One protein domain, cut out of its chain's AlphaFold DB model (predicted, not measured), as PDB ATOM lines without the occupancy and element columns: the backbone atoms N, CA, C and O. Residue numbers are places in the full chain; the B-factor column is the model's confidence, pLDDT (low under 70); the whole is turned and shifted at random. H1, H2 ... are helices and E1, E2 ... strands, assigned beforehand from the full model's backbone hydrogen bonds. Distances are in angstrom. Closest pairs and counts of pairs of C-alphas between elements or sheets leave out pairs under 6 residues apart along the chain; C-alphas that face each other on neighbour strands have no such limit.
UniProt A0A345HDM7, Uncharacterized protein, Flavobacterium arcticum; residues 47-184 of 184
ATOM      1  N   VAL A  47      63.529  92.500  47.657       82.00
ATOM      2  CA  VAL A  47      64.906  92.484  47.151       82.00
ATOM      3  C   VAL A  47      65.760  93.282  48.117       82.00
ATOM      4  O   VAL A  47      65.375  94.380  48.522       82.00
ATOM      5  N   ILE A  48      66.914  92.732  48.483       86.19
ATOM      6  CA  ILE A  48      67.876  93.412  49.349       86.19
ATOM      7  C   ILE A  48      69.031  93.871  48.469       86.19
ATOM      8  O   ILE A  48      69.628  93.057  47.771       86.19
ATOM      9  N   TYR A  49      69.354  95.157  48.474       84.19
ATOM     10  CA  TYR A  49      70.466  95.716  47.702       84.19
ATOM     11  C   TYR A  49      71.464  96.433  48.599       84.19
ATOM     12  O   TYR A  49      71.121  96.890  49.688       84.19
ATOM     13  N   ALA A  50      72.705  96.542  48.132       84.44
ATOM     14  CA  ALA A  50      73.684  97.437  48.729       84.44
ATOM     15  C   ALA A  50      73.175  98.889  48.682       84.44
ATOM     16  O   ALA A  50      72.690  99.341  47.646       84.44
ATOM     17  N   ASN A  51      73.327  99.637  49.777       80.38
ATOM     18  CA  ASN A  51      72.888 101.036  49.870       80.38
ATOM     19  C   ASN A  51      73.577 101.946  48.857       80.38
ATOM     20  O   ASN A  51      73.006 102.944  48.434       80.38
ATOM     21  N   ASN A  52      74.809 101.608  48.483       79.75
ATOM     22  CA  ASN A  52      75.595 102.349  47.514       79.75
ATOM     23  C   ASN A  52      76.430 101.380  46.688       79.75
ATOM     24  O   ASN A  52      76.940 100.387  47.219       79.75
ATOM     25  N   THR A  53      76.660 101.734  45.427       88.06
ATOM     26  CA  THR A  53      77.706 101.102  44.630       88.06
ATOM     27  C   THR A  53      79.085 101.397  45.232       88.06
ATOM     28  O   THR A  53      79.305 102.365  45.981       88.06
ATOM     29  N   ILE A  54      80.033 100.510  44.959       91.56
ATOM     30  CA  ILE A  54      81.423 100.633  45.391       91.56
ATOM     31  C   ILE A  54      82.221 101.014  44.153       91.56
ATOM     32  O   ILE A  54      82.391 100.201  43.251       91.56
ATOM     33  N   LYS A  55      82.676 102.267  44.098       91.44
ATOM     34  CA  LYS A  55      83.522 102.766  43.013       91.44
ATOM     35  C   LYS A  55      84.981 102.586  43.401       91.44
ATOM     36  O   LYS A  55      85.411 103.175  44.391       91.44
ATOM     37  N   VAL A  56      85.705 101.804  42.617       91.81
ATOM     38  CA  VAL A  56      87.144 101.571  42.741       91.81
ATOM     39  C   VAL A  56      87.811 102.349  41.624       91.81
ATOM     40  O   VAL A  56      87.535 102.127  40.442       91.81
ATOM     41  N   LYS A  57      88.642 103.321  41.988       85.06
ATOM     42  CA  LYS A  57      89.358 104.115  40.991       85.06
ATOM     43  C   LYS A  57      90.474 103.271  40.381       85.06
ATOM     44  O   LYS A  57      91.174 102.566  41.102       85.06
ATOM     45  N   GLY A  58      90.640 103.373  39.065       80.69
ATOM     46  CA  GLY A  58      91.878 102.947  38.427       80.69
ATOM     47  C   GLY A  58      93.042 103.832  38.877       80.69
ATOM     48  O   GLY A  58      92.844 104.899  39.469       80.69
ATOM     49  N   GLU A  59      94.263 103.386  38.598       76.12
ATOM     50  CA  GLU A  59      95.443 104.255  38.674       76.12
ATOM     51  C   GLU A  59      95.291 105.446  37.710       76.12
ATOM     52  O   GLU A  59      94.415 105.442  36.845       76.12
ATOM     53  N   GLU A  60      96.118 106.486  37.845       68.25
ATOM     54  CA  GLU A  60      96.054 107.638  36.937       68.25
ATOM     55  C   GLU A  60      96.108 107.196  35.465       68.25
ATOM     56  O   GLU A  60      96.996 106.453  35.051       68.25
ATOM     57  N   GLY A  61      95.111 107.622  34.684       63.34
ATOM     58  CA  GLY A  61      94.962 107.239  33.278       63.34
ATOM     59  C   GLY A  61      94.386 105.839  33.033       63.34
ATOM     60  O   GLY A  61      94.160 105.497  31.876       63.34
ATOM     61  N   LYS A  62      94.112 105.043  34.076       71.00
ATOM     62  CA  LYS A  62      93.457 103.735  33.962       71.00
ATOM     63  C   LYS A  62      91.976 103.796  34.319       71.00
ATOM     64  O   LYS A  62      91.531 104.494  35.231       71.00
ATOM     65  N   THR A  63      91.236 102.963  33.613       79.38
ATOM     66  CA  THR A  63      89.843 102.620  33.838       79.38
ATOM     67  C   THR A  63      89.561 102.136  35.271       79.38
ATOM     68  O   THR A  63      90.311 101.330  35.823       79.38
ATOM     69  N   GLY A  64      88.459 102.598  35.871       88.94
ATOM     70  CA  GLY A  64      87.991 102.135  37.186       88.94
ATOM     71  C   GLY A  64      86.918 101.047  37.107       88.94
ATOM     72  O   GLY A  64      86.513 100.637  36.022       88.94
ATOM     73  N   LEU A  65      86.406 100.623  38.264       92.94
ATOM     74  CA  LEU A  65      85.256  99.719  38.374       92.94
ATOM     75  C   LEU A  65      84.161 100.324  39.257       92.94
ATOM     76  O   LEU A  65      84.436 101.003  40.248       92.94
ATOM     77  N   GLU A  66      82.910 100.018  38.944       93.69
ATOM     78  CA  GLU A  66      81.765 100.181  39.831       93.69
ATOM     79  C   GLU A  66      81.171  98.813  40.155       93.69
ATOM     80  O   GLU A  66      80.859  98.033  39.262       93.69
ATOM     81  N   ILE A  67      81.013  98.516  41.443       95.56
ATOM     82  CA  ILE A  67      80.523  97.222  41.917       95.56
ATOM     83  C   ILE A  67      79.193  97.420  42.625       95.56
ATOM     84  O   ILE A  67      79.076  98.227  43.554       95.56
ATOM     85  N   MET A  68      78.199  96.643  42.214       94.38
ATOM     86  CA  MET A  68      76.890  96.571  42.843       94.38
ATOM     87  C   MET A  68      76.611  95.138  43.285       94.38
ATOM     88  O   MET A  68      76.782  94.190  42.522       94.38
ATOM     89  N   LEU A  69      76.144  94.995  44.523       94.81
ATOM     90  CA  LEU A  69      75.751  93.723  45.113       94.81
ATOM     91  C   LEU A  69      74.274  93.777  45.494       94.81
ATOM     92  O   LEU A  69      73.823  94.739  46.122       94.81
ATOM     93  N   LEU A  70      73.525  92.740  45.136       92.25
ATOM     94  CA  LEU A  70      72.131  92.579  45.545       92.25
ATOM     95  C   LEU A  70      71.811  91.112  45.805       92.25
ATOM     96  O   LEU A  70      72.395  90.226  45.195       92.25
ATOM     97  N   LYS A  71      70.858  90.851  46.689       90.69
ATOM     98  CA  LYS A  71      70.327  89.527  46.991       90.69
ATOM     99  C   LYS A  71      68.969  89.357  46.315       90.69
ATOM    100  O   LYS A  71      68.061  90.173  46.479       90.69
ATOM    101  N   THR A  72      68.841  88.268  45.574       85.75
ATOM    102  CA  THR A  72      67.579  87.725  45.060       85.75
ATOM    103  C   THR A  72      67.083  86.614  45.988       85.75
ATOM    104  O   THR A  72      67.763  86.239  46.937       85.75
ATOM    105  N   SER A  73      65.927  86.018  45.702       82.44
ATOM    106  CA  SER A  73      65.423  84.882  46.488       82.44
ATOM    107  C   SER A  73      66.364  83.667  46.519       82.44
ATOM    108  O   SER A  73      66.217  82.819  47.392       82.44
ATOM    109  N   GLN A  74      67.299  83.554  45.571       83.06
ATOM    110  CA  GLN A  74      68.088  82.336  45.351       83.06
ATOM    111  C   GLN A  74      69.605  82.557  45.282       83.06
ATOM    112  O   GLN A  74      70.371  81.595  45.344       83.06
ATOM    113  N   SER A  75      70.057  83.799  45.115       91.06
ATOM    114  CA  SER A  75      71.466  84.116  44.868       91.06
ATOM    115  C   SER A  75      71.794  85.562  45.225       91.06
ATOM    116  O   SER A  75      70.903  86.409  45.318       91.06
ATOM    117  N   ILE A  76      73.080  85.850  45.370       94.31
ATOM    118  CA  ILE A  76      73.616  87.207  45.397       94.31
ATOM    119  C   ILE A  76      74.147  87.526  44.007       94.31
ATOM    120  O   ILE A  76      74.985  86.804  43.488       94.31
ATOM    121  N   VAL A  77      73.684  88.605  43.397       94.56
ATOM    122  CA  VAL A  77      74.196  89.073  42.111       94.56
ATOM    123  C   VAL A  77      75.291  90.093  42.373       94.56
ATOM    124  O   VAL A  77      75.061  91.093  43.058       94.56
ATOM    125  N   MET A  78      76.472  89.834  41.822       96.00
ATOM    126  CA  MET A  78      77.568  90.787  41.735       96.00
ATOM    127  C   MET A  78      77.609  91.338  40.315       96.00
ATOM    128  O   MET A  78      77.922  90.615  39.371       96.00
ATOM    129  N   ASN A  79      77.304  92.622  40.180       95.38
ATOM    130  CA  ASN A  79      77.491  93.358  38.941       95.38
ATOM    131  C   ASN A  79      78.757  94.197  39.060       95.38
ATOM    132  O   ASN A  79      78.928  94.917  40.047       95.38
ATOM    133  N   ILE A  80      79.626  94.096  38.061       95.19
ATOM    134  CA  ILE A  80      80.839  94.893  37.946       95.19
ATOM    135  C   ILE A  80      80.767  95.631  36.617       95.19
ATOM    136  O   ILE A  80      80.803  95.020  35.551       95.19
ATOM    137  N   THR A  81      80.650  96.946  36.692       93.00
ATOM    138  CA  THR A  81      80.669  97.835  35.540       93.00
ATOM    139  C   THR A  81      82.067  98.405  35.418       93.00
ATOM    140  O   THR A  81      82.588  99.015  36.353       93.00
ATOM    141  N   ILE A  82      82.692  98.193  34.272       90.75
ATOM    142  CA  ILE A  82      83.942  98.867  33.949       90.75
ATOM    143  C   ILE A  82      83.619 100.371  33.729       90.75
ATOM    144  O   ILE A  82      82.557 100.689  33.199       90.75
ATOM    145  N   LEU A  83      84.452 101.315  34.195       86.50
ATOM    146  CA  LEU A  83      84.192 102.771  34.143       86.50
ATOM    147  C   LEU A  83      85.199 103.542  33.270       86.50
ATOM    148  O   LEU A  83      86.295 103.861  33.736       86.50
ATOM    149  N   ASP A  84      84.819 103.877  32.034       74.00
ATOM    150  CA  ASP A  84      85.610 104.651  31.056       74.00
ATOM    151  C   ASP A  84      84.686 105.177  29.952       74.00
ATOM    152  O   ASP A  84      83.480 104.919  29.934       74.00
ATOM    153  N   LYS A  85      85.277 105.957  29.058       67.12
ATOM    154  CA  LYS A  85      84.656 106.602  27.912       67.12
ATOM    155  C   LYS A  85      84.646 105.709  26.669       67.12
ATOM    156  O   LYS A  85      83.797 105.934  25.810       67.12
ATOM    157  N   ASP A  86      85.540 104.726  26.583       72.12
ATOM    158  CA  ASP A  86      85.614 103.811  25.442       72.12
ATOM    159  C   ASP A  86      84.577 102.679  25.530       72.12
ATOM    160  O   ASP A  86      84.176 102.232  26.605       72.12
ATOM    161  N   ILE A  87      84.114 102.213  24.366       64.50
ATOM    162  CA  ILE A  87      83.106 101.154  24.258       64.50
ATOM    163  C   ILE A  87      83.776  99.798  24.485       64.50
ATOM    164  O   ILE A  87      84.609  99.370  23.685       64.50
ATOM    165  N   TRP A  88      83.351  99.080  25.524       71.50
ATOM    166  CA  TRP A  88      83.856  97.736  25.799       71.50
ATOM    167  C   TRP A  88      82.770  96.696  25.789       71.50
ATOM    168  O   TRP A  88      81.779  96.791  26.522       71.50
ATOM    169  N   CYS A  89      83.019  95.659  25.011       83.88
ATOM    170  CA  CYS A  89      82.171  94.499  24.934       83.88
ATOM    171  C   CYS A  89      82.669  93.445  25.919       83.88
ATOM    172  O   CYS A  89      83.810  92.985  25.856       83.88
ATOM    173  N   VAL A  90      81.784  93.082  26.839       86.75
ATOM    174  CA  VAL A  90      81.904  91.877  27.656       86.75
ATOM    175  C   VAL A  90      80.890  90.867  27.143       86.75
ATOM    176  O   VAL A  90      79.801  91.237  26.701       86.75
ATOM    177  N   ASN A  91      81.259  89.596  27.183       89.62
ATOM    178  CA  ASN A  91      80.462  88.476  26.689       89.62
ATOM    179  C   ASN A  91      80.429  87.341  27.722       89.62
ATOM    180  O   ASN A  91      81.037  87.446  28.789       89.62
ATOM    181  N   LYS A  92      79.744  86.237  27.428       91.12
ATOM    182  CA  LYS A  92      79.670  85.062  28.330       91.12
ATOM    183  C   LYS A  92      81.012  84.363  28.603       91.12
ATOM    184  O   LYS A  92      81.127  83.581  29.552       91.12
ATOM    185  N   GLU A  93      82.021  84.615  27.776       90.38
ATOM    186  CA  GLU A  93      83.376  84.073  27.944       90.38
ATOM    187  C   GLU A  93      84.235  84.948  28.860       90.38
ATOM    188  O   GLU A  93      85.227  84.476  29.414       90.38
ATOM    189  N   THR A  94      83.823  86.200  29.071       92.69
ATOM    190  CA  THR A  94      84.519  87.157  29.926       92.69
ATOM    191  C   THR A  94      84.644  86.631  31.353       92.69
ATOM    192  O   THR A  94      83.664  86.198  31.972       92.69
ATOM    193  N   ARG A  95      85.863  86.712  31.894       93.62
ATOM    194  CA  ARG A  95      86.196  86.297  33.258       93.62
ATOM    195  C   ARG A  95      86.610  87.491  34.103       93.62
ATOM    196  O   ARG A  95      87.335  88.369  33.636       93.62
ATOM    197  N   ALA A  96      86.181  87.482  35.360       95.50
ATOM    198  CA  ALA A  96      86.686  88.371  36.394       95.50
ATOM    199  C   ALA A  96      87.573  87.577  37.358       95.50
ATOM    200  O   ALA A  96      87.114  86.637  38.006       95.50
ATOM    201  N   ASN A  97      88.840  87.956  37.477       97.31
ATOM    202  CA  ASN A  97      89.782  87.363  38.415       97.31
ATOM    203  C   ASN A  97      89.883  88.239  39.658       97.31
ATOM    204  O   ASN A  97      90.246  89.409  39.575       97.31
ATOM    205  N   ILE A  98      89.596  87.666  40.822       97.94
ATOM    206  CA  ILE A  98      89.678  88.359  42.108       97.94
ATOM    207  C   ILE A  98      90.865  87.799  42.878       97.94
ATOM    208  O   ILE A  98      90.911  86.605  43.186       97.94
ATOM    209  N   THR A  99      91.814  88.668  43.213       98.31
ATOM    210  CA  THR A  99      92.944  88.346  44.087       98.31
ATOM    211  C   THR A  99      92.660  88.891  45.478       98.31
ATOM    212  O   THR A  99      92.373  90.076  45.637       98.31
ATOM    213  N   PHE A 100      92.753  88.045  46.499       98.31
ATOM    214  CA  PHE A 100      92.590  88.439  47.898       98.31
ATOM    215  C   PHE A 100      93.907  88.947  48.496       98.31
ATOM    216  O   PHE A 100      94.993  88.708  47.963       98.31
ATOM    217  N   THR A 101      93.829  89.634  49.634       96.56
ATOM    218  CA  THR A 101      95.010  90.137  50.358       96.56
ATOM    219  C   THR A 101      95.944  89.026  50.846       96.56
ATOM    220  O   THR A 101      97.135  89.270  51.005       96.56
ATOM    221  N   ASP A 102      95.438  87.799  51.002       95.38
ATOM    222  CA  ASP A 102      96.225  86.602  51.328       95.38
ATOM    223  C   ASP A 102      96.881  85.932  50.102       95.38
ATOM    224  O   ASP A 102      97.452  84.847  50.214       95.38
ATOM    225  N   GLY A 103      96.773  86.548  48.920       96.00
ATOM    226  CA  GLY A 103      97.351  86.070  47.664       96.00
ATOM    227  C   GLY A 103      96.549  84.976  46.958       96.00
ATOM    228  O   GLY A 103      96.863  84.644  45.813       96.00
ATOM    229  N   ARG A 104      95.500  84.420  47.581       97.19
ATOM    230  CA  ARG A 104      94.629  83.443  46.912       97.19
ATOM    231  C   ARG A 104      93.767  84.128  45.859       97.19
ATOM    232  O   ARG A 104      93.484  85.321  45.947       97.19
ATOM    233  N   LYS A 105      93.309  83.344  44.884       97.50
ATOM    234  CA  LYS A 105      92.506  83.831  43.762       97.50
ATOM    235  C   LYS A 105      91.194  83.067  43.619       97.50
ATOM    236  O   LYS A 105      91.096  81.903  44.026       97.50
ATOM    237  N   ILE A 106      90.201  83.733  43.049       97.19
ATOM    238  CA  ILE A 106      89.025  83.110  42.439       97.19
ATOM    239  C   ILE A 106      88.811  83.697  41.053       97.19
ATOM    240  O   ILE A 106      89.169  84.845  40.800       97.19
ATOM    241  N   GLU A 107      88.196  82.905  40.189       96.31
ATOM    242  CA  GLU A 107      87.705  83.348  38.894       96.31
ATOM    243  C   GLU A 107      86.177  83.301  38.922       96.31
ATOM    244  O   GLU A 107      85.587  82.324  39.385       96.31
ATOM    245  N   LEU A 108      85.542  84.363  38.440       95.75
ATOM    246  CA  LEU A 108      84.107  84.441  38.222       95.75
ATOM    247  C   LEU A 108      83.834  84.493  36.721       95.75
ATOM    248  O   LEU A 108      84.490  85.232  35.985       95.75
ATOM    249  N   GLN A 109      82.829  83.744  36.279       94.62
ATOM    250  CA  GLN A 109      82.356  83.786  34.901       94.62
ATOM    251  C   GLN A 109      81.227  84.802  34.745       94.62
ATOM    252  O   GLN A 109      80.340  84.872  35.600       94.62
ATOM    253  N   ASN A 110      81.239  85.543  33.635       94.94
ATOM    254  CA  ASN A 110      80.110  86.381  33.267       94.94
ATOM    255  C   ASN A 110      78.901  85.508  32.907       94.94
ATOM    256  O   ASN A 110      78.966  84.628  32.051       94.94
ATOM    257  N   MET A 111      77.787  85.782  33.563       94.06
ATOM    258  CA  MET A 111      76.486  85.157  33.352       94.06
ATOM    259  C   MET A 111      75.482  86.151  32.753       94.06
ATOM    260  O   MET A 111      74.332  85.789  32.513       94.06
ATOM    261  N   GLY A 112      75.901  87.403  32.539       89.69
ATOM    262  CA  GLY A 112      75.132  88.405  31.816       89.69
ATOM    263  C   GLY A 112      75.131  88.165  30.307       89.69
ATOM    264  O   GLY A 112      75.926  87.394  29.768       89.69
ATOM    265  N   GLU A 113      74.224  88.856  29.624       88.88
ATOM    266  CA  GLU A 113      74.218  88.916  28.166       88.88
ATOM    267  C   GLU A 113      75.374  89.771  27.642       88.88
ATOM    268  O   GLU A 113      75.882  90.669  28.327       88.88
ATOM    269  N   ASP A 114      75.762  89.489  26.401       85.19
ATOM    270  CA  ASP A 114      76.790  90.237  25.698       85.19
ATOM    271  C   ASP A 114      76.379  91.709  25.613       85.19
ATOM    272  O   ASP A 114      75.287  92.052  25.153       85.19
ATOM    273  N   ASN A 115      77.241  92.598  26.096       82.94
ATOM    274  CA  ASN A 115      76.946  94.021  26.105       82.94
ATOM    275  C   ASN A 115      78.206  94.851  25.915       82.94
ATOM    276  O   ASN A 115      79.231  94.620  26.552       82.94
ATOM    277  N   CYS A 116      78.091  95.882  25.081       85.81
ATOM    278  CA  CYS A 116      79.156  96.850  24.835       85.81
ATOM    279  C   CYS A 116      79.083  98.045  25.798       85.81
ATOM    280  O   CYS A 116      79.223  99.201  25.409       85.81
ATOM    281  N   ARG A 117      78.773  97.749  27.065       85.69
ATOM    282  CA  ARG A 117      78.700  98.712  28.175       85.69
ATOM    283  C   ARG A 117      79.577  98.289  29.356       85.69
ATOM    284  O   ARG A 117      79.434  98.847  30.439       85.69
ATOM    285  N   GLY A 118      80.432  97.280  29.173       88.25
ATOM    286  CA  GLY A 118      81.329  96.785  30.217       88.25
ATOM    287  C   GLY A 118      80.631  96.200  31.450       88.25
ATOM    288  O   GLY A 118      81.225  96.219  32.524       88.25
ATOM    289  N   ASN A 119      79.385  95.718  31.347       91.88
ATOM    290  CA  ASN A 119      78.655  95.166  32.492       91.88
ATOM    291  C   ASN A 119      78.881  93.662  32.622       91.88
ATOM    292  O   ASN A 119      78.257  92.860  31.923       91.88
ATOM    293  N   PHE A 120      79.750  93.289  33.549       94.44
ATOM    294  CA  PHE A 120      79.922  91.920  34.002       94.44
ATOM    295  C   PHE A 120      78.880  91.602  35.079       94.44
ATOM    296  O   PHE A 120      78.700  92.380  36.017       94.44
ATOM    297  N   SER A 121      78.213  90.454  34.982       95.62
ATOM    298  CA  SER A 121      77.239  90.001  35.976       95.62
ATOM    299  C   SER A 121      77.519  88.563  36.375       95.62
ATOM    300  O   SER A 121      77.657  87.700  35.515       95.62
ATOM    301  N   CYS A 122      77.585  88.278  37.672       95.38
ATOM    302  CA  CYS A 122      77.752  86.922  38.183       95.38
ATOM    303  C   CYS A 122      76.752  86.651  39.308       95.38
ATOM    304  O   CYS A 122      76.640  87.430  40.259       95.38
ATOM    305  N   PHE A 123      76.033  85.533  39.208       94.69
ATOM    306  CA  PHE A 123      75.112  85.066  40.239       94.69
ATOM    307  C   PHE A 123      75.863  84.126  41.178       94.69
ATOM    308  O   PHE A 123      76.298  83.056  40.768       94.69
ATOM    309  N   LEU A 124      76.009  84.518  42.437       94.62
ATOM    310  CA  LEU A 124      76.721  83.810  43.492       94.62
ATOM    311  C   LEU A 124      75.732  83.058  44.390       94.62
ATOM    312  O   LEU A 124      74.820  83.655  44.965       94.62
ATOM    313  N   GLY A 125      75.907  81.751  44.551       91.62
ATOM    314  CA  GLY A 125      75.072  80.954  45.445       91.62
ATOM    315  C   GLY A 125      75.139  79.456  45.179       91.62
ATOM    316  O   GLY A 125      75.813  78.983  44.268       91.62
ATOM    317  N   ASN A 126      74.406  78.688  45.987       86.25
ATOM    318  CA  ASN A 126      74.420  77.227  45.896       86.25
ATOM    319  C   ASN A 126      73.849  76.719  44.562       86.25
ATOM    320  O   ASN A 126      74.430  75.838  43.941       86.25
ATOM    321  N   ILE A 127      72.750  77.323  44.099       83.38
ATOM    322  CA  ILE A 127      72.080  76.954  42.840       83.38
ATOM    323  C   ILE A 127      72.983  77.211  41.624       83.38
ATOM    324  O   ILE A 127      72.909  76.490  40.638       83.38
ATOM    325  N   MET A 128      73.875  78.199  41.722       85.00
ATOM    326  CA  MET A 128      74.785  78.593  40.644       85.00
ATOM    327  C   MET A 128      76.118  77.827  40.674       85.00
ATOM    328  O   MET A 128      76.982  78.065  39.837       85.00
ATOM    329  N   GLY A 129      76.312  76.919  41.639       85.75
ATOM    330  CA  GLY A 129      77.515  76.086  41.751       85.75
ATOM    331  C   GLY A 129      78.768  76.800  42.274       85.75
ATOM    332  O   GLY A 129      79.805  76.164  42.430       85.75
ATOM    333  N   ASN A 130      78.680  78.089  42.613       90.94
ATOM    334  CA  ASN A 130      79.803  78.943  43.024       90.94
ATOM    335  C   ASN A 130      79.682  79.429  44.485       90.94
ATOM    336  O   ASN A 130      80.093  80.529  44.865       90.94
ATOM    337  N   LYS A 131      79.099  78.586  45.348       92.19
ATOM    338  CA  LYS A 131      78.976  78.854  46.791       92.19
ATOM    339  C   LYS A 131      80.339  79.072  47.463       92.19
ATOM    340  O   LYS A 131      80.451  79.892  48.369       92.19
ATOM    341  N   LYS A 132      81.384  78.364  47.022       94.31
ATOM    342  CA  LYS A 132      82.739  78.494  47.587       94.31
ATOM    343  C   LYS A 132      83.338  79.874  47.313       94.31
ATOM    344  O   LYS A 132      84.064  80.410  48.147       94.31
ATOM    345  N   GLU A 133      83.044  80.450  46.155       95.69
ATOM    346  CA  GLU A 133      83.451  81.795  45.755       95.69
ATOM    347  C   GLU A 133      82.725  82.827  46.614       95.69
ATOM    348  O   GLU A 133      83.374  83.719  47.165       95.69
ATOM    349  N   LEU A 134      81.415  82.643  46.823       95.50
ATOM    350  CA  LEU A 134      80.629  83.478  47.730       95.50
ATOM    351  C   LEU A 134      81.197  83.476  49.158       95.50
ATOM    352  O   LEU A 134      81.411  84.537  49.738       95.50
ATOM    353  N   GLU A 135      81.503  82.297  49.707       94.69
ATOM    354  CA  GLU A 135      82.085  82.161  51.050       94.69
ATOM    355  C   GLU A 135      83.461  82.825  51.176       94.69
ATOM    356  O   GLU A 135      83.823  83.319  52.244       94.69
ATOM    357  N   LYS A 136      84.263  82.836  50.106       96.31
ATOM    358  CA  LYS A 136      85.540  83.559  50.103       96.31
ATOM    359  C   LYS A 136      85.307  85.067  50.081       96.31
ATOM    360  O   LYS A 136      85.979  85.772  50.829       96.31
ATOM    361  N   LEU A 137      84.358  85.546  49.277       96.00
ATOM    362  CA  LEU A 137      84.029  86.970  49.170       96.00
ATOM    363  C   LEU A 137      83.455  87.543  50.471       96.00
ATOM    364  O   LEU A 137      83.785  88.672  50.816       96.00
ATOM    365  N   SER A 138      82.675  86.772  51.235       94.75
ATOM    366  CA  SER A 138      82.169  87.214  52.546       94.75
ATOM    367  C   SER A 138      83.224  87.195  53.658       94.75
ATOM    368  O   SER A 138      83.073  87.877  54.669       94.75
ATOM    369  N   LYS A 139      84.319  86.442  53.494       94.38
ATOM    370  CA  LYS A 139      85.328  86.246  54.554       94.38
ATOM    371  C   LYS A 139      86.635  86.990  54.322       94.38
ATOM    372  O   LYS A 139      87.371  87.215  55.281       94.38
ATOM    373  N   LYS A 140      86.966  87.344  53.080       96.06
ATOM    374  CA  LYS A 140      88.300  87.832  52.712       96.06
ATOM    375  C   LYS A 140      88.258  89.216  52.094       96.06
ATOM    376  O   LYS A 140      87.367  89.542  51.319       96.06
ATOM    377  N   LEU A 141      89.286  90.003  52.397       95.81
ATOM    378  CA  LEU A 141      89.496  91.297  51.766       95.81
ATOM    379  C   LEU A 141      90.078  91.103  50.364       95.81
ATOM    380  O   LEU A 141      91.028  90.342  50.161       95.81
ATOM    381  N   ILE A 142      89.496  91.810  49.403       97.38
ATOM    382  CA  ILE A 142      89.970  91.850  48.023       97.38
ATOM    383  C   ILE A 142      91.192  92.767  47.945       97.38
ATOM    384  O   ILE A 142      91.201  93.852  48.517       97.38
ATOM    385  N   LYS A 143      92.223  92.322  47.228       96.75
ATOM    386  CA  LYS A 143      93.387  93.127  46.851       96.75
ATOM    387  C   LYS A 143      93.194  93.742  45.468       96.75
ATOM    388  O   LYS A 143      93.401  94.940  45.309       96.75
ATOM    389  N   SER A 144      92.815  92.932  44.481       96.50
ATOM    390  CA  SER A 144      92.555  93.403  43.120       96.50
ATOM    391  C   SER A 144      91.454  92.613  42.427       96.50
ATOM    392  O   SER A 144      91.197  91.451  42.763       96.50
ATOM    393  N   ILE A 145      90.823  93.258  41.449       96.50
ATOM    394  CA  ILE A 145      89.964  92.613  40.457       96.50
ATOM    395  C   ILE A 145      90.514  92.943  39.077       96.50
ATOM    396  O   ILE A 145      90.761  94.118  38.786       96.50
ATOM    397  N   SER A 146      90.647  91.924  38.230       94.19
ATOM    398  CA  SER A 146      90.890  92.100  36.804       94.19
ATOM    399  C   SER A 146      89.782  91.498  35.948       94.19
ATOM    400  O   SER A 146      89.255  90.434  36.267       94.19
ATOM    401  N   ILE A 147      89.399  92.193  34.877       93.31
ATOM    402  CA  ILE A 147      88.340  91.772  33.950       93.31
ATOM    403  C   ILE A 147      88.843  91.939  32.522       93.31
ATOM    404  O   ILE A 147      89.315  93.014  32.148       93.31
ATOM    405  N   SER A 148      88.735  90.878  31.725       88.44
ATOM    406  CA  SER A 148      89.005  90.935  30.289       88.44
ATOM    407  C   SER A 148      87.852  91.613  29.550       88.44
ATOM    408  O   SER A 148      86.693  91.343  29.848       88.44
ATOM    409  N   TYR A 149      88.135  92.432  28.549       86.62
ATOM    410  CA  TYR A 149      87.105  93.020  27.695       86.62
ATOM    411  C   TYR A 149      87.612  93.169  26.269       86.62
ATOM    412  O   TYR A 149      88.817  93.252  26.037       86.62
ATOM    413  N   THR A 150      86.695  93.245  25.315       84.44
ATOM    414  CA  THR A 150      87.043  93.433  23.907       84.44
ATOM    415  C   THR A 150      86.665  94.835  23.465       84.44
ATOM    416  O   THR A 150      85.555  95.299  23.725       84.44
ATOM    417  N   ILE A 151      87.585  95.504  22.774       79.69
ATOM    418  CA  ILE A 151      87.276  96.715  22.012       79.69
ATOM    419  C   ILE A 151      87.054  96.273  20.569       79.69
ATOM    420  O   ILE A 151      87.968  95.731  19.945       79.69
ATOM    421  N   ASN A 152      85.835  96.469  20.065       68.00
ATOM    422  CA  ASN A 152      85.513  96.231  18.661       68.00
ATOM    423  C   ASN A 152      85.659  97.546  17.899       68.00
ATOM    424  O   ASN A 152      84.767  98.393  17.947       68.00
ATOM    425  N   ASN A 153      86.769  97.689  17.181       67.31
ATOM    426  CA  ASN A 153      86.905  98.710  16.149       67.31
ATOM    427  C   ASN A 153      86.525  98.092  14.797       67.31
ATOM    428  O   ASN A 153      86.527  96.872  14.650       67.31
ATOM    429  N   SER A 154      86.197  98.920  13.804       61.00
ATOM    430  CA  SER A 154      85.655  98.503  12.498       61.00
ATOM    431  C   SER A 154      86.487  97.465  11.728       61.00
ATOM    432  O   SER A 154      85.982  96.880  10.776       61.00
ATOM    433  N   GLU A 155      87.736  97.219  12.132       59.56
ATOM    434  CA  GLU A 155      88.682  96.348  11.427       59.56
ATOM    435  C   GLU A 155      89.347  95.285  12.323       59.56
ATOM    436  O   GLU A 155      89.917  94.329  11.801       59.56
ATOM    437  N   THR A 156      89.279  95.400  13.659       65.69
ATOM    438  CA  THR A 156      89.937  94.460  14.591       65.69
ATOM    439  C   THR A 156      89.204  94.349  15.930       65.69
ATOM    440  O   THR A 156      88.633  95.320  16.430       65.69
ATOM    441  N   SER A 157      89.260  93.157  16.534       71.75
ATOM    442  CA  SER A 157      88.891  92.924  17.930       71.75
ATOM    443  C   SER A 157      90.158  92.734  18.765       71.75
ATOM    444  O   SER A 157      90.949  91.819  18.534       71.75
ATOM    445  N   VAL A 158      90.376  93.617  19.740       81.94
ATOM    446  CA  VAL A 158      91.513  93.510  20.668       81.94
ATOM    447  C   VAL A 158      90.983  93.202  22.059       81.94
ATOM    448  O   VAL A 158      90.177  93.960  22.606       81.94
ATOM    449  N   THR A 159      91.442  92.086  22.630       84.62
ATOM    450  CA  THR A 159      91.174  91.752  24.032       84.62
ATOM    451  C   THR A 159      92.137  92.525  24.920       84.62
ATOM    452  O   THR A 159      93.352  92.403  24.796       84.62
ATOM    453  N   ASN A 160      91.578  93.311  25.825       85.62
ATOM    454  CA  ASN A 160      92.276  94.085  26.834       85.62
ATOM    455  C   ASN A 160      91.890  93.580  28.227       85.62
ATOM    456  O   ASN A 160      91.018  92.724  28.388       85.62
ATOM    457  N   THR A 161      92.561  94.083  29.257       88.12
ATOM    458  CA  THR A 161      92.238  93.768  30.650       88.12
ATOM    459  C   THR A 161      92.301  95.032  31.480       88.12
ATOM    460  O   THR A 161      93.302  95.743  31.461       88.12
ATOM    461  N   VAL A 162      91.237  95.288  32.233       88.81
ATOM    462  CA  VAL A 162      91.260  96.272  33.313       88.81
ATOM    463  C   VAL A 162      91.721  95.549  34.567       88.81
ATOM    464  O   VAL A 162      91.236  94.459  34.856       88.81
ATOM    465  N   GLU A 163      92.644  96.137  35.320       91.81
ATOM    466  CA  GLU A 163      92.981  95.690  36.670       91.81
ATOM    467  C   GLU A 163      92.880  96.880  37.620       91.81
ATOM    468  O   GLU A 163      93.432  97.949  37.359       91.81
ATOM    469  N   THR A 164      92.159  96.690  38.725       93.06
ATOM    470  CA  THR A 164      92.003  97.707  39.769       93.06
ATOM    471  C   THR A 164      92.418  97.159  41.121       93.06
ATOM    472  O   THR A 164      92.149  95.999  41.447       93.06
ATOM    473  N   PHE A 165      93.065  98.009  41.916       93.44
ATOM    474  CA  PHE A 165      93.518  97.694  43.264       93.44
ATOM    475  C   PHE A 165      92.623  98.375  44.287       93.44
ATOM    476  O   PHE A 165      92.309  99.557  44.173       93.44
ATOM    477  N   PHE A 166      92.226  97.616  45.299       92.81
ATOM    478  CA  PHE A 166      91.299  98.075  46.319       92.81
ATOM    479  C   PHE A 166      92.083  98.675  47.471       92.81
ATOM    480  O   PHE A 166      93.018  98.056  47.991       92.81
ATOM    481  N   ASN A 167      91.666  99.850  47.935       90.00
ATOM    482  CA  ASN A 167      92.076 100.286  49.264       90.00
ATOM    483  C   ASN A 167      91.322  99.494  50.343       90.00
ATOM    484  O   ASN A 167      90.306  98.840  50.086       90.00
ATOM    485  N   THR A 168      91.802  99.579  51.585       86.25
ATOM    486  CA  THR A 168      91.216  98.845  52.714       86.25
ATOM    487  C   THR A 168      89.722  99.120  52.881       86.25
ATOM    488  O   THR A 168      88.963  98.195  53.150       86.25
ATOM    489  N   GLY A 169      89.279 100.366  52.679       85.06
ATOM    490  CA  GLY A 169      87.874 100.746  52.823       85.06
ATOM    491  C   GLY A 169      86.970 100.147  51.742       85.06
ATOM    492  O   GLY A 169      85.872  99.684  52.043       85.06
ATOM    493  N   GLU A 170      87.418 100.119  50.488       91.12
ATOM    494  CA  GLU A 170      86.695  99.482  49.379       91.12
ATOM    495  C   GLU A 170      86.610  97.967  49.569       91.12
ATOM    496  O   GLU A 170      85.521  97.397  49.474       91.12
ATOM    497  N   ALA A 171      87.737  97.328  49.898       93.00
ATOM    498  CA  ALA A 171      87.805  95.890  50.142       93.00
ATOM    499  C   ALA A 171      86.902  95.473  51.309       93.00
ATOM    500  O   ALA A 171      86.166  94.488  51.213       93.00
ATOM    501  N   TYR A 172      86.927  96.258  52.390       89.44
ATOM    502  CA  TYR A 172      86.080  96.054  53.556       89.44
ATOM    503  C   TYR A 172      84.596  96.160  53.191       89.44
ATOM    504  O   TYR A 172      83.815  95.274  53.524       89.44
ATOM    505  N   ARG A 173      84.202  97.193  52.432       90.62
ATOM    506  CA  ARG A 173      82.808  97.367  51.996       90.62
ATOM    507  C   ARG A 173      82.305  96.189  51.167       90.62
ATOM    508  O   ARG A 173      81.189  95.744  51.418       90.62
ATOM    509  N   VAL A 174      83.096  95.683  50.213       93.88
ATOM    510  CA  VAL A 174      82.697  94.502  49.424       93.88
ATOM    511  C   VAL A 174      82.457  93.314  50.350       93.88
ATOM    512  O   VAL A 174      81.358  92.766  50.334       93.88
ATOM    513  N   LYS A 175      83.439  92.975  51.199       94.50
ATOM    514  CA  LYS A 175      83.336  91.857  52.149       94.50
ATOM    515  C   LYS A 175      82.075  91.969  53.004       94.50
ATOM    516  O   LYS A 175      81.260  91.051  53.016       94.50
ATOM    517  N   THR A 176      81.902  93.100  53.685       91.06
ATOM    518  CA  THR A 176      80.807  93.309  54.640       91.06
ATOM    519  C   THR A 176      79.445  93.300  53.958       91.06
ATOM    520  O   THR A 176      78.505  92.708  54.479       91.06
ATOM    521  N   ILE A 177      79.312  93.895  52.768       93.31
ATOM    522  CA  ILE A 177      78.056  93.815  52.011       93.31
ATOM    523  C   ILE A 177      77.766  92.364  51.615       93.31
ATOM    524  O   ILE A 177      76.640  91.904  51.792       93.31
ATOM    525  N   THR A 178      78.753  91.622  51.107       94.25
ATOM    526  CA  THR A 178      78.564  90.214  50.730       94.25
ATOM    527  C   THR A 178      78.185  89.347  51.930       94.25
ATOM    528  O   THR A 178      77.292  88.511  51.805       94.25
ATOM    529  N   GLU A 179      78.809  89.561  53.086       92.94
ATOM    530  CA  GLU A 179      78.474  88.914  54.360       92.94
ATOM    531  C   GLU A 179      77.016  89.198  54.752       92.94
ATOM    532  O   GLU A 179      76.200  88.281  54.828       92.94
ATOM    533  N   CYS A 180      76.631  90.472  54.811       91.31
ATOM    534  CA  CYS A 180      75.270  90.887  55.147       91.31
ATOM    535  C   CYS A 180      74.185  90.363  54.200       91.31
ATOM    536  O   CYS A 180      73.057  90.112  54.622       91.31
ATOM    537  N   LEU A 181      74.488  90.231  52.907       91.38
ATOM    538  CA  LEU A 181      73.554  89.654  51.940       91.38
ATOM    539  C   LEU A 181      73.491  88.124  52.041       91.38
ATOM    540  O   LEU A 181      72.496  87.540  51.610       91.38
ATOM    541  N   SER A 182      74.528  87.478  52.577       88.75
ATOM    542  CA  SER A 182      74.603  86.018  52.728       88.75
ATOM    543  C   SER A 182      73.841  85.522  53.956       88.75
ATOM    544  O   SER A 182      73.238  84.455  53.875       88.75
ATOM    545  N   ASP A 183      73.829  86.306  55.039       79.56
ATOM    546  CA  ASP A 183      73.208  85.939  56.324       79.56
ATOM    547  C   ASP A 183      71.697  86.227  56.410       79.56
ATOM    548  O   ASP A 183      71.013  85.697  57.286       79.56
ATOM    549  N   LYS A 184      71.168  87.080  55.521       64.88
ATOM    550  CA  LYS A 184      69.724  87.370  55.392       64.88
ATOM    551  C   LYS A 184      68.996  86.354  54.514       64.88
ATOM    552  O   LYS A 184      67.762  86.459  54.382       64.88
TER     553      LYS A 184
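AT A GLANCE: This is residues 47 to 184 of the 184 residues of an uncharacterized protein of Flavobacterium arcticum (UniProt A0A345HDM7). Two twisted sheets lie face to face with their strands crossed, as a sandwich, and two helices close one end: H2 lies over E2 and E3 of the larger sheet, and H1 packs on H2. At the other end the long hairpin of E8 and E9 runs on to Glu 155, at one end of the longest axis. The printed part has 138 residues, with nine named strands and two named helices in the order E1 to E7, H1, E8, E9, H2. One sheet is branched, with E1, E2, E3, E4 and E7; the other runs E6, E5, E8, E9, and both are antiparallel. The class is mixed, helices and strands; the whole is compact, with a radius of gyration of the C-alphas of 14.5 A, and spans 48 by 31 by 27 A.

HOW THE PARTS SIT: In the branched sheet, E3, residues 64 to 71, has E1, residues 47 to 50, and E2, residues 54 to 56, on one side and E4, residues 76 to 83, on the other side. E2, E3 and E4 form a meander, each strand the antiparallel neighbour of the one before. N 50 and O 69 are 2.9 A apart, N 54 and O 67 2.8 A, and N 68 and O 79 2.9 A, within hydrogen-bond range. E7, residues 119 to 124, is antiparallel to E4, with N 78 and O 122 at 2.9 A. The second sheet has the order E6, residues 105 to 109, E5, residues 95 to 100, E8, residues 142 to 153, and E9, residues 156 to 165, with neighbours antiparallel; N 98 and O 106 are 2.9 A apart, N 97 and O 146 2.8 A, and N 149 and O 160 2.9 A, within hydrogen-bond range. The strands of one sheet stand at 76 degrees to those of the other. H2, residues 168 to 183, is on the branched sheet at a height of 9.1 A, along the strands at 12 degrees to E3 on the local plane; the closest C-alphas of E3 and H2 are those of Lys 71 and Leu 181, 5.9 A. H1, residues 131 to 139, touches H2 at a steep tilt of 52 degrees, opposite ways, closest at the C-alphas of Ser 138 and Glu 179, 4.5 A. In H1 and H2 every O i to N i+4 pair is within hydrogen-bond range.

IN THESE COORDINATES: E1 begins at C-alpha 47, (64.906, 92.484, 47.151). E3 is 23.8 A long, E4 21.9 A, E8 32.7 A, E9 29.1 A and H2 22.4 A. H2 ends at C-alpha 183, (73.208, 85.939, 56.324).

THE WHOLE: The C-alphas of Glu 155 and Lys 184, the two farthest apart, are 48.7 A from each other. The printed part has no cut, and the link E4 to E5 is long. Mean pLDDT of the printed part is 88.3; residues 60 to 61, 85, 87, 152 to 156 and 184 are under 70.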